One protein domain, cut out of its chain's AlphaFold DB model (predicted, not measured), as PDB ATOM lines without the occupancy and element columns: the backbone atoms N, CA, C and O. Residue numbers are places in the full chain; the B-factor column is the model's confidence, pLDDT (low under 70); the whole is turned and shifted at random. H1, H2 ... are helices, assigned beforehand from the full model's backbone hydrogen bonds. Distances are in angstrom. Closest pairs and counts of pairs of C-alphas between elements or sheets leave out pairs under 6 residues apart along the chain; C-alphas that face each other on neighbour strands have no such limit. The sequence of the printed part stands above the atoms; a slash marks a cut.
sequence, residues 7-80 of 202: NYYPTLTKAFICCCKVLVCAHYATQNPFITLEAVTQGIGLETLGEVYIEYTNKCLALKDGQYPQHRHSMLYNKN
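AT A GLANCE: This is residues 7 to 80 of the 202 residues of an uncharacterized protein of Paxillus rubicundulus Ve08.2h10 (UniProt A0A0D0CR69). Two long helices, H1 and H3, cross at an angle and run opposite ways, and two short helices, H2 and H4, sit together near where they come closest. A long unnamed stretch, residues 59 to 71, leads from the end of H3 back to H4. The printed part has 74 residues with four named helices, H1, H2, H3 and H4 in chain order, and no named strand; the class is all helix. It is compact, with a radius of gyration of the C-alphas of 12.1 A and spans of 33 by 24 by 17 A.

HOW THE PARTS SIT: Begin with H1, residues 11 to 31, the longest helix. H3, residues 44 to 58, touches it at a steep tilt of 42 degrees, opposite ways; their closest C-alphas, of Val 24 and Gly 45, are 5.9 A apart. Next look at H4, residues 72 to 76, the hub, which touches three helices. Residues 17 to 24 alone of H1 touch it, and the closest C-alphas, of Lys 21 and Leu 76, are 5.3 A apart. H2, residues 37 to 41, touches H4, with the C-alphas of Thr 41 and His 73 closest at 4.8 A. H3 only just touches H4, through residues 45 to 46 alone, with 3 pairs of C-alphas within 8 A; the closest, of Gly 45 and His 73, are 7.1 A apart. H2 is close to H1 but not clearly touching, with the C-alphas of Val 24 and Val 40 closest at 7.3 A. In H1, H2 and H3 every O i to N i+4 pair is within hydrogen-bond range; in H4 0 of 1 is, beside 1 of 2 O i to N i+3 pairs.

IN THESE COORDINATES: Find C-alpha 11 at (277.995, 194.117, 97.042); from there H1 runs 30.7 A to C-alpha 31. H3 begins at C-alpha 44, (262.777, 207.914, 84.409), and is 20.9 A long. H2 measures 6.0 A and H4 7.0 A, ending at C-alpha 76, (264.041, 198.768, 90.044).

THE WHOLE: The C-alphas farthest apart, of Phe 34 and Cys 60, are 34.6 A apart. The printed part has no cut; the link from H3 to H4 is long. Mean pLDDT of the printed part is 70.9, and residues 64 to 80 are among those under 70.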
ATOM      1  N   ASN A   7     269.703 190.456  97.184       72.19
ATOM      2  CA  ASN A   7     270.746 189.597  97.761       72.19
ATOM      3  C   ASN A   7     271.334 188.579  96.766       72.19
ATOM      4  O   ASN A   7     272.290 187.895  97.110       72.19
ATOM      5  N   TYR A   8     270.777 188.466  95.556       71.81
ATOM      6  CA  TYR A   8     271.378 187.703  94.460       71.81
ATOM      7  C   TYR A   8     272.662 188.368  93.936       71.81
ATOM      8  O   TYR A   8     273.538 187.694  93.403       71.81
ATOM      9  N   TYR A   9     272.781 189.690  94.091       72.62
ATOM     10  CA  TYR A   9     273.847 190.481  93.490       72.62
ATOM     11  C   TYR A   9     275.038 190.684  94.429       72.62
ATOM     12  O   TYR A   9     274.845 190.854  95.637       72.62
ATOM     13  N   PRO A  10     276.268 190.762  93.890       78.00
ATOM     14  CA  PRO A  10     277.429 191.161  94.676       78.00
ATOM     15  C   PRO A  10     277.287 192.576  95.226       78.00
ATOM     16  O   PRO A  10     276.539 193.396  94.694       78.00
ATOM     17  N   THR A  11     278.076 192.879  96.255       82.19
ATOM     18  CA  THR A  11     277.995 194.117  97.042       82.19
ATOM     19  C   THR A  11     277.938 195.388  96.197       82.19
ATOM     20  O   THR A  11     277.077 196.232  96.435       82.19
ATOM     21  N   LEU A  12     278.803 195.519  95.185       81.19
ATOM     22  CA  LEU A  12     278.854 196.725  94.355       81.19
ATOM     23  C   LEU A  12     277.598 196.879  93.482       81.19
ATOM     24  O   LEU A  12     276.974 197.936  93.477       81.19
ATOM     25  N   THR A  13     277.177 195.802  92.817       77.94
ATOM     26  CA  THR A  13     275.954 195.754  92.001       77.94
ATOM     27  C   THR A  13     274.705 195.982  92.857       77.94
ATOM     28  O   THR A  13     273.786 196.694  92.460       77.94
ATOM     29  N   LYS A  14     274.690 195.455  94.085       77.69
ATOM     30  CA  LYS A  14     273.649 195.718  95.083       77.69
ATOM     31  C   LYS A  14     273.594 197.199  95.471       77.69
ATOM     32  O   LYS A  14     272.500 197.760  95.505       77.69
ATOM     33  N   ALA A  15     274.737 197.835  95.731       78.69
ATOM     34  CA  ALA A  15     274.808 199.262  96.051       78.69
ATOM     35  C   ALA A  15     274.346 200.142  94.877       78.69
ATOM     36  O   ALA A  15     273.572 201.075  95.083       78.69
ATOM     37  N   PHE A  16     274.752 199.794  93.652       80.94
ATOM     38  CA  PHE A  16     274.297 200.435  92.416       80.94
ATOM     39  C   PHE A  16     272.770 200.365  92.271       80.94
ATOM     40  O   PHE A  16     272.108 201.397  92.180       80.94
ATOM     41  N   ILE A  17     272.183 199.163  92.358       78.12
ATOM     42  CA  ILE A  17     270.726 198.974  92.256       78.12
ATOM     43  C   ILE A  17     269.990 199.751  93.359       78.12
ATOM     44  O   ILE A  17     268.934 200.324  93.097       78.12
ATOM     45  N   CYS A  18     270.526 199.794  94.586       77.00
ATOM     46  CA  CYS A  18     269.945 200.605  95.660       77.00
ATOM     47  C   CYS A  18     269.950 202.091  95.302       77.00
ATOM     48  O   CYS A  18     268.913 202.732  95.418       77.00
ATOM     49  N   CYS A  19     271.070 202.622  94.809       77.44
ATOM     50  CA  CYS A  19     271.166 204.017  94.383       77.44
ATOM     51  C   CYS A  19     270.134 204.374  93.308       77.44
ATOM     52  O   CYS A  19     269.482 205.410  93.422       77.44
ATOM     53  N   CYS A  20     269.951 203.519  92.302       79.56
ATOM     54  CA  CYS A  20     268.977 203.764  91.240       79.56
ATOM     55  C   CYS A  20     267.541 203.741  91.772       79.56
ATOM     56  O   CYS A  20     266.759 204.639  91.484       79.56
ATOM     57  N   LYS A  21     267.188 202.751  92.605       76.81
ATOM     58  CA  LYS A  21     265.850 202.670  93.222       76.81
ATOM     59  C   LYS A  21     265.487 203.927  93.979       76.81
ATOM     60  O   LYS A  21     264.361 204.390  93.910       76.81
ATOM     61  N   VAL A  22     266.454 204.446  94.708       73.88
ATOM     62  CA  VAL A  22     266.299 205.633  95.526       73.88
ATOM     63  C   VAL A  22     265.970 206.845  94.676       73.88
ATOM     64  O   VAL A  22     265.015 207.546  94.982       73.88
ATOM     65  N   LEU A  23     266.741 207.065  93.615       75.31
ATOM     66  CA  LEU A  23     266.553 208.193  92.712       75.31
ATOM     67  C   LEU A  23     265.218 208.099  91.969       75.31
ATOM     68  O   LEU A  23     264.491 209.083  91.904       75.31
ATOM     69  N   VAL A  24     264.839 206.900  91.514       76.44
ATOM     70  CA  VAL A  24     263.517 206.658  90.917       76.44
ATOM     71  C   VAL A  24     262.399 206.936  91.921       76.44
ATOM     72  O   VAL A  24     261.468 207.674  91.612       76.44
ATOM     73  N   CYS A  25     262.487 206.377  93.134       70.94
ATOM     74  CA  CYS A  25     261.503 206.615  94.192       70.94
ATOM     75  C   CYS A  25     261.371 208.097  94.507       70.94
ATOM     76  O   CYS A  25     260.268 208.580  94.711       70.94
ATOM     77  N   ALA A  26     262.489 208.805  94.525       68.81
ATOM     78  CA  ALA A  26     262.527 210.209  94.832       68.81
ATOM     79  C   ALA A  26     261.953 211.099  93.719       68.81
ATOM     80  O   ALA A  26     261.183 212.014  93.996       68.81
ATOM     81  N   HIS A  27     262.258 210.799  92.457       71.31
ATOM     82  CA  HIS A  27     261.646 211.489  91.327       71.31
ATOM     83  C   HIS A  27     260.122 211.330  91.351       71.31
ATOM     84  O   HIS A  27     259.378 212.306  91.256       71.31
ATOM     85  N   TYR A  28     259.645 210.106  91.568       68.69
ATOM     86  CA  TYR A  28     258.216 209.845  91.658       68.69
ATOM     87  C   TYR A  28     257.568 210.408  92.921       68.69
ATOM     88  O   TYR A  28     256.454 210.901  92.835       68.69
ATOM     89  N   ALA A  29     258.254 210.434  94.063       62.44
ATOM     90  CA  ALA A  29     257.783 211.119  95.269       62.44
ATOM     91  C   ALA A  29     257.347 212.571  94.981       62.44
ATOM     92  O   ALA A  29     256.290 213.009  95.437       62.44
ATOM     93  N   THR A  30     258.094 213.271  94.121       59.62
ATOM     94  CA  THR A  30     257.793 214.662  93.749       59.62
ATOM     95  C   THR A  30     256.696 214.830  92.689       59.62
ATOM     96  O   THR A  30     256.116 215.910  92.608       59.62
ATOM     97  N   GLN A  31     256.378 213.796  91.895       65.00
ATOM     98  CA  GLN A  31     255.444 213.901  90.756       65.00
ATOM     99  C   GLN A  31     254.218 212.979  90.847       65.00
ATOM    100  O   GLN A  31     253.096 213.402  90.581       65.00
ATOM    101  N   ASN A  32     254.415 211.712  91.205       64.44
ATOM    102  CA  ASN A  32     253.366 210.718  91.404       64.44
ATOM    103  C   ASN A  32     253.830 209.659  92.427       64.44
ATOM    104  O   ASN A  32     254.602 208.765  92.067       64.44
ATOM    105  N   PRO A  33     253.329 209.692  93.676       59.62
ATOM    106  CA  PRO A  33     253.769 208.772  94.723       59.62
ATOM    107  C   PRO A  33     253.337 207.314  94.478       59.62
ATOM    108  O   PRO A  33     253.806 206.406  95.165       59.62
ATOM    109  N   PHE A  34     252.468 207.059  93.493       62.97
ATOM    110  CA  PHE A  34     252.000 205.727  93.113       62.97
ATOM    111  C   PHE A  34     252.746 205.226  91.877       62.97
ATOM    112  O   PHE A  34     252.262 205.263  90.747       62.97
ATOM    113  N   ILE A  35     253.953 204.733  92.124       66.56
ATOM    114  CA  ILE A  35     254.840 204.199  91.096       66.56
ATOM    115  C   ILE A  35     254.245 202.921  90.491       66.56
ATOM    116  O   ILE A  35     254.018 201.942  91.205       66.56
ATOM    117  N   THR A  36     254.042 202.892  89.171       71.94
ATOM    118  CA  THR A  36     253.656 201.677  88.434       71.94
ATOM    119  C   THR A  36     254.885 200.968  87.862       71.94
ATOM    120  O   THR A  36     255.942 201.571  87.677       71.94
ATOM    121  N   LEU A  37     254.758 199.666  87.568       71.56
ATOM    122  CA  LEU A  37     255.831 198.907  86.912       71.56
ATOM    123  C   LEU A  37     256.208 199.555  85.580       71.56
ATOM    124  O   LEU A  37     257.387 199.762  85.324       71.56
ATOM    125  N   GLU A  38     255.204 199.903  84.778       71.31
ATOM    126  CA  GLU A  38     255.380 200.543  83.478       71.31
ATOM    127  C   GLU A  38     256.201 201.830  83.596       71.31
ATOM    128  O   GLU A  38     257.239 201.932  82.947       71.31
ATOM    129  N   ALA A  39     255.833 202.715  84.528       69.00
ATOM    130  CA  ALA A  39     256.521 203.978  84.788       69.00
ATOM    131  C   ALA A  39     258.000 203.791  85.193       69.00
ATOM    132  O   ALA A  39     258.883 204.513  84.746       69.00
ATOM    133  N   VAL A  40     258.323 202.763  85.984       69.88
ATOM    134  CA  VAL A  40     259.728 202.449  86.320       69.88
ATOM    135  C   VAL A  40     260.466 201.818  85.147       69.88
ATOM    136  O   VAL A  40     261.679 201.973  85.012       69.88
ATOM    137  N   THR A  41     259.757 201.052  84.323       68.62
ATOM    138  CA  THR A  41     260.371 200.308  83.222       68.62
ATOM    139  C   THR A  41     260.560 201.126  81.952       68.62
ATOM    140  O   THR A  41     261.375 200.739  81.118       68.62
ATOM    141  N   GLN A  42     259.848 202.244  81.815       68.50
ATOM    142  CA  GLN A  42     259.851 203.115  80.646       68.50
ATOM    143  C   GLN A  42     259.922 204.575  81.122       68.50
ATOM    144  O   GLN A  42     259.082 205.009  81.901       68.50
ATOM    145  N   GLY A  43     260.930 205.336  80.683       73.88
ATOM    146  CA  GLY A  43     261.143 206.722  81.130       73.88
ATOM    147  C   GLY A  43     262.174 206.838  82.257       73.88
ATOM    148  O   GLY A  43     263.296 206.356  82.111       73.88
ATOM    149  N   ILE A  44     261.812 207.456  83.388       74.69
ATOM    150  CA  ILE A  44     262.777 207.914  84.409       74.69
ATOM    151  C   ILE A  44     263.659 206.808  85.000       74.69
ATOM    152  O   ILE A  44     264.796 207.055  85.403       74.69
ATOM    153  N   GLY A  45     263.172 205.563  85.047       76.50
ATOM    154  CA  GLY A  45     263.981 204.438  85.513       76.50
ATOM    155  C   GLY A  45     265.175 204.142  84.604       76.50
ATOM    156  O   GLY A  45     266.236 203.768  85.106       76.50
ATOM    157  N   LEU A  46     265.035 204.353  83.292       75.25
ATOM    158  CA  LEU A  46     266.124 204.225  82.319       75.25
ATOM    159  C   LEU A  46     267.130 205.367  82.453       75.25
ATOM    160  O   LEU A  46     268.333 205.113  82.490       75.25
ATOM    161  N   GLU A  47     266.634 206.598  82.571       81.12
ATOM    162  CA  GLU A  47     267.467 207.793  82.752       81.12
ATOM    163  C   GLU A  47     268.298 207.672  84.031       81.12
ATOM    164  O   GLU A  47     269.525 207.744  83.989       81.12
ATOM    165  N   THR A  48     267.650 207.312  85.141       80.12
ATOM    166  CA  THR A  48     268.311 207.090  86.432       80.12
ATOM    167  C   THR A  48     269.371 205.987  86.356       80.12
ATOM    168  O   THR A  48     270.449 206.114  86.938       80.12
ATOM    169  N   LEU A  49     269.091 204.879  85.657       79.88
ATOM    170  CA  LEU A  49     270.081 203.814  85.464       79.88
ATOM    171  C   LEU A  49     271.310 204.324  84.711       79.88
ATOM    172  O   LEU A  49     272.426 203.990  85.107       79.88
ATOM    173  N   GLY A  50     271.107 205.109  83.651       78.00
ATOM    174  CA  GLY A  50     272.183 205.708  82.866       78.00
ATOM    175  C   GLY A  50     273.025 206.685  83.686       78.00
ATOM    176  O   GLY A  50     274.248 206.568  83.709       78.00
ATOM    177  N   GLU A  51     272.384 207.591  84.421       83.00
ATOM    178  CA  GLU A  51     273.058 208.593  85.255       83.00
ATOM    179  C   GLU A  51     273.926 207.960  86.344       83.00
ATOM    180  O   GLU A  51     275.114 208.268  86.462       83.00
ATOM    181  N   VAL A  52     273.365 207.024  87.117       82.69
ATOM    182  CA  VAL A  52     274.117 206.342  88.181       82.69
ATOM    183  C   VAL A  52     275.224 205.475  87.585       82.69
ATOM    184  O   VAL A  52     276.285 205.334  88.192       82.69
ATOM    185  N   TYR A  53     275.011 204.896  86.400       81.56
ATOM    186  CA  TYR A  53     276.041 204.110  85.725       81.56
ATOM    187  C   TYR A  53     277.237 204.989  85.362       81.56
ATOM    188  O   TYR A  53     278.359 204.657  85.732       81.56
ATOM    189  N   ILE A  54     276.988 206.145  84.741       80.31
ATOM    190  CA  ILE A  54     278.023 207.140  84.431       80.31
ATOM    191  C   ILE A  54     278.746 207.581  85.712       80.31
ATOM    192  O   ILE A  54     279.975 207.625  85.733       80.31
ATOM    193  N   GLU A  55     278.018 207.848  86.803       83.88
ATOM    194  CA  GLU A  55     278.609 208.211  88.100       83.88
ATOM    195  C   GLU A  55     279.567 207.124  88.622       83.88
ATOM    196  O   GLU A  55     280.675 207.423  89.073       83.88
ATOM    197  N   TYR A  56     279.163 205.855  88.549       84.19
ATOM    198  CA  TYR A  56     279.981 204.722  88.986       84.19
ATOM    199  C   TYR A  56     281.201 204.522  88.085       84.19
ATOM    200  O   TYR A  56     282.306 204.324  88.595       84.19
ATOM    201  N   THR A  57     281.035 204.639  86.766       79.56
ATOM    202  CA  THR A  57     282.139 204.581  85.800       79.56
ATOM    203  C   THR A  57     283.161 205.686  86.060       79.56
ATOM    204  O   THR A  57     284.353 205.397  86.146       79.56
ATOM    205  N   ASN A  58     282.707 206.922  86.286       83.69
ATOM    206  CA  ASN A  58     283.573 208.061  86.610       83.69
ATOM    207  C   ASN A  58     284.344 207.866  87.925       83.69
ATOM    208  O   ASN A  58     285.446 208.381  88.080       83.69
ATOM    209  N   LYS A  59     283.788 207.097  88.869       86.00
ATOM    210  CA  LYS A  59     284.441 206.711  90.133       86.00
ATOM    211  C   LYS A  59     285.318 205.457  90.013       86.00
ATOM    212  O   LYS A  59     285.743 204.920  91.034       86.00
ATOM    213  N   CYS A  60     285.557 204.960  88.797       78.81
ATOM    214  CA  CYS A  60     286.260 203.703  88.522       78.81
ATOM    215  C   CYS A  60     285.659 202.485  89.251       78.81
ATOM    216  O   CYS A  60     286.340 201.492  89.508       78.81
ATOM    217  N   LEU A  61     284.365 202.538  89.581       78.19
ATOM    218  CA  LEU A  61     283.634 201.437  90.193       78.19
ATOM    219  C   LEU A  61     283.157 200.496  89.086       78.19
ATOM    220  O   LEU A  61     282.034 200.604  88.598       78.19
ATOM    221  N   ALA A  62     284.031 199.575  88.678       70.12
ATOM    222  CA  ALA A  62     283.734 198.615  87.622       70.12
ATOM    223  C   ALA A  62     282.610 197.654  88.047       70.12
ATOM    224  O   ALA A  62     282.815 196.692  88.794       70.12
ATOM    225  N   LEU A  63     281.403 197.906  87.543       71.69
ATOM    226  CA  LEU A  63     280.336 196.915  87.524       71.69
ATOM    227  C   LEU A  63     280.779 195.817  86.552       71.69
ATOM    228  O   LEU A  63     281.022 196.099  85.385       71.69
ATOM    229  N   LYS A  64     280.965 194.581  87.033       62.09
ATOM    230  CA  LYS A  64     281.467 193.486  86.188       62.09
ATOM    231  C   LYS A  64     280.554 193.285  84.975       62.09
ATOM    232  O   LYS A  64     279.368 192.977  85.146       62.09
ATOM    233  N   ASP A  65     281.128 193.386  83.778       51.78
ATOM    234  CA  ASP A  65     280.457 193.016  82.534       51.78
ATOM    235  C   ASP A  65     279.935 191.576  82.640       51.78
ATOM    236  O   ASP A  65     280.624 190.667  83.106       51.78
ATOM    237  N   GLY A  66     278.660 191.381  82.300       52.25
ATOM    238  CA  GLY A  66     277.961 190.096  82.433       52.25
ATOM    239  C   GLY A  66     277.117 189.921  83.703       52.25
ATOM    240  O   GLY A  66     276.279 189.026  83.743       52.25
ATOM    241  N   GLN A  67     277.228 190.798  84.711       52.47
ATOM    242  CA  GLN A  67     276.272 190.834  85.839       52.47
ATOM    243  C   GLN A  67     275.022 191.660  85.557       52.47
ATOM    244  O   GLN A  67     274.159 191.796  86.423       52.47
ATOM    245  N   TYR A  68     274.932 192.210  84.350       54.81
ATOM    246  CA  TYR A  68     273.839 193.059  83.929       54.81
ATOM    247  C   TYR A  68     272.626 192.192  83.558       54.81
ATOM    248  O   TYR A  68     272.601 191.583  82.487       54.81
ATOM    249  N   PRO A  69     271.600 192.096  84.415       54.66
ATOM    250  CA  PRO A  69     270.548 191.117  84.221       54.66
ATOM    251  C   PRO A  69     269.644 191.607  83.111       54.66
ATOM    252  O   PRO A  69     269.294 192.775  83.051       54.66
ATOM    253  N   GLN A  70     269.146 190.692  82.310       58.56
ATOM    254  CA  GLN A  70     268.052 190.875  81.352       58.56
ATOM    255  C   GLN A  70     266.741 191.401  81.998       58.56
ATOM    256  O   GLN A  70     265.767 191.698  81.320       58.56
ATOM    257  N   HIS A  71     266.749 191.612  83.319       59.44
ATOM    258  CA  HIS A  71     265.651 192.082  84.165       59.44
ATOM    259  C   HIS A  71     265.912 193.464  84.819       59.44
ATOM    260  O   HIS A  71     265.280 193.801  85.814       59.44
ATOM    261  N   ARG A  72     266.836 194.276  84.273       66.62
ATOM    262  CA  ARG A  72     267.243 195.640  84.726       66.62
ATOM    263  C   ARG A  72     266.088 196.469  85.293       66.62
ATOM    264  O   ARG A  72     266.154 196.973  86.409       66.62
ATOM    265  N   HIS A  73     265.019 196.548  84.516       65.44
ATOM    266  CA  HIS A  73     263.881 197.422  84.754       65.44
ATOM    267  C   HIS A  73     262.941 196.881  85.836       65.44
ATOM    268  O   HIS A  73     262.540 197.605  86.745       65.44
ATOM    269  N   SER A  74     262.663 195.576  85.807       62.72
ATOM    270  CA  SER A  74     261.841 194.930  86.833       62.72
ATOM    271  C   SER A  74     262.566 194.816  88.174       62.72
ATOM    272  O   SER A  74     261.919 194.673  89.204       62.72
ATOM    273  N   MET A  75     263.897 194.931  88.209       67.69
ATOM    274  CA  MET A  75     264.633 195.011  89.470       67.69
ATOM    275  C   MET A  75     264.436 196.337  90.192       67.69
ATOM    276  O   MET A  75     264.397 196.325  91.424       67.69
ATOM    277  N   LEU A  76     264.347 197.458  89.464       67.69
ATOM    278  CA  LEU A  76     264.041 198.768  90.044       67.69
ATOM    279  C   LEU A  76     262.646 198.746  90.675       67.69
ATOM    280  O   LEU A  76     262.481 199.160  91.821       67.69
ATOM    281  N   TYR A  77     261.685 198.141  89.974       60.12
ATOM    282  CA  TYR A  77     260.343 197.889  90.479       60.12
ATOM    283  C   TYR A  77     260.297 196.616  91.331       60.12
ATOM    284  O   TYR A  77     259.834 195.556  90.915       60.12
ATOM    285  N   ASN A  78     260.757 196.697  92.577       59.25
ATOM    286  CA  ASN A  78     260.409 195.649  93.529       59.25
ATOM    287  C   ASN A  78     259.035 195.978  94.129       59.25
ATOM    288  O   ASN A  78     258.945 196.868  94.969       59.25
ATOM    289  N   LYS A  79     257.984 195.235  93.750       49.72
ATOM    290  CA  LYS A  79     256.650 195.322  94.386       49.72
ATOM    291  C   LYS A  79     256.721 195.111  95.909       49.72
ATOM    292  O   LYS A  79     255.916 195.666  96.646       49.72
ATOM    293  N   ASN A  80     257.728 194.366  96.373       42.06
ATOM    294  CA  ASN A  80     258.024 194.113  97.787       42.06
ATOM    295  C   ASN A  80     259.147 195.025  98.327       42.06
ATOM    296  O   ASN A  80     259.732 194.749  99.373       42.06
TER     297      ASN A  80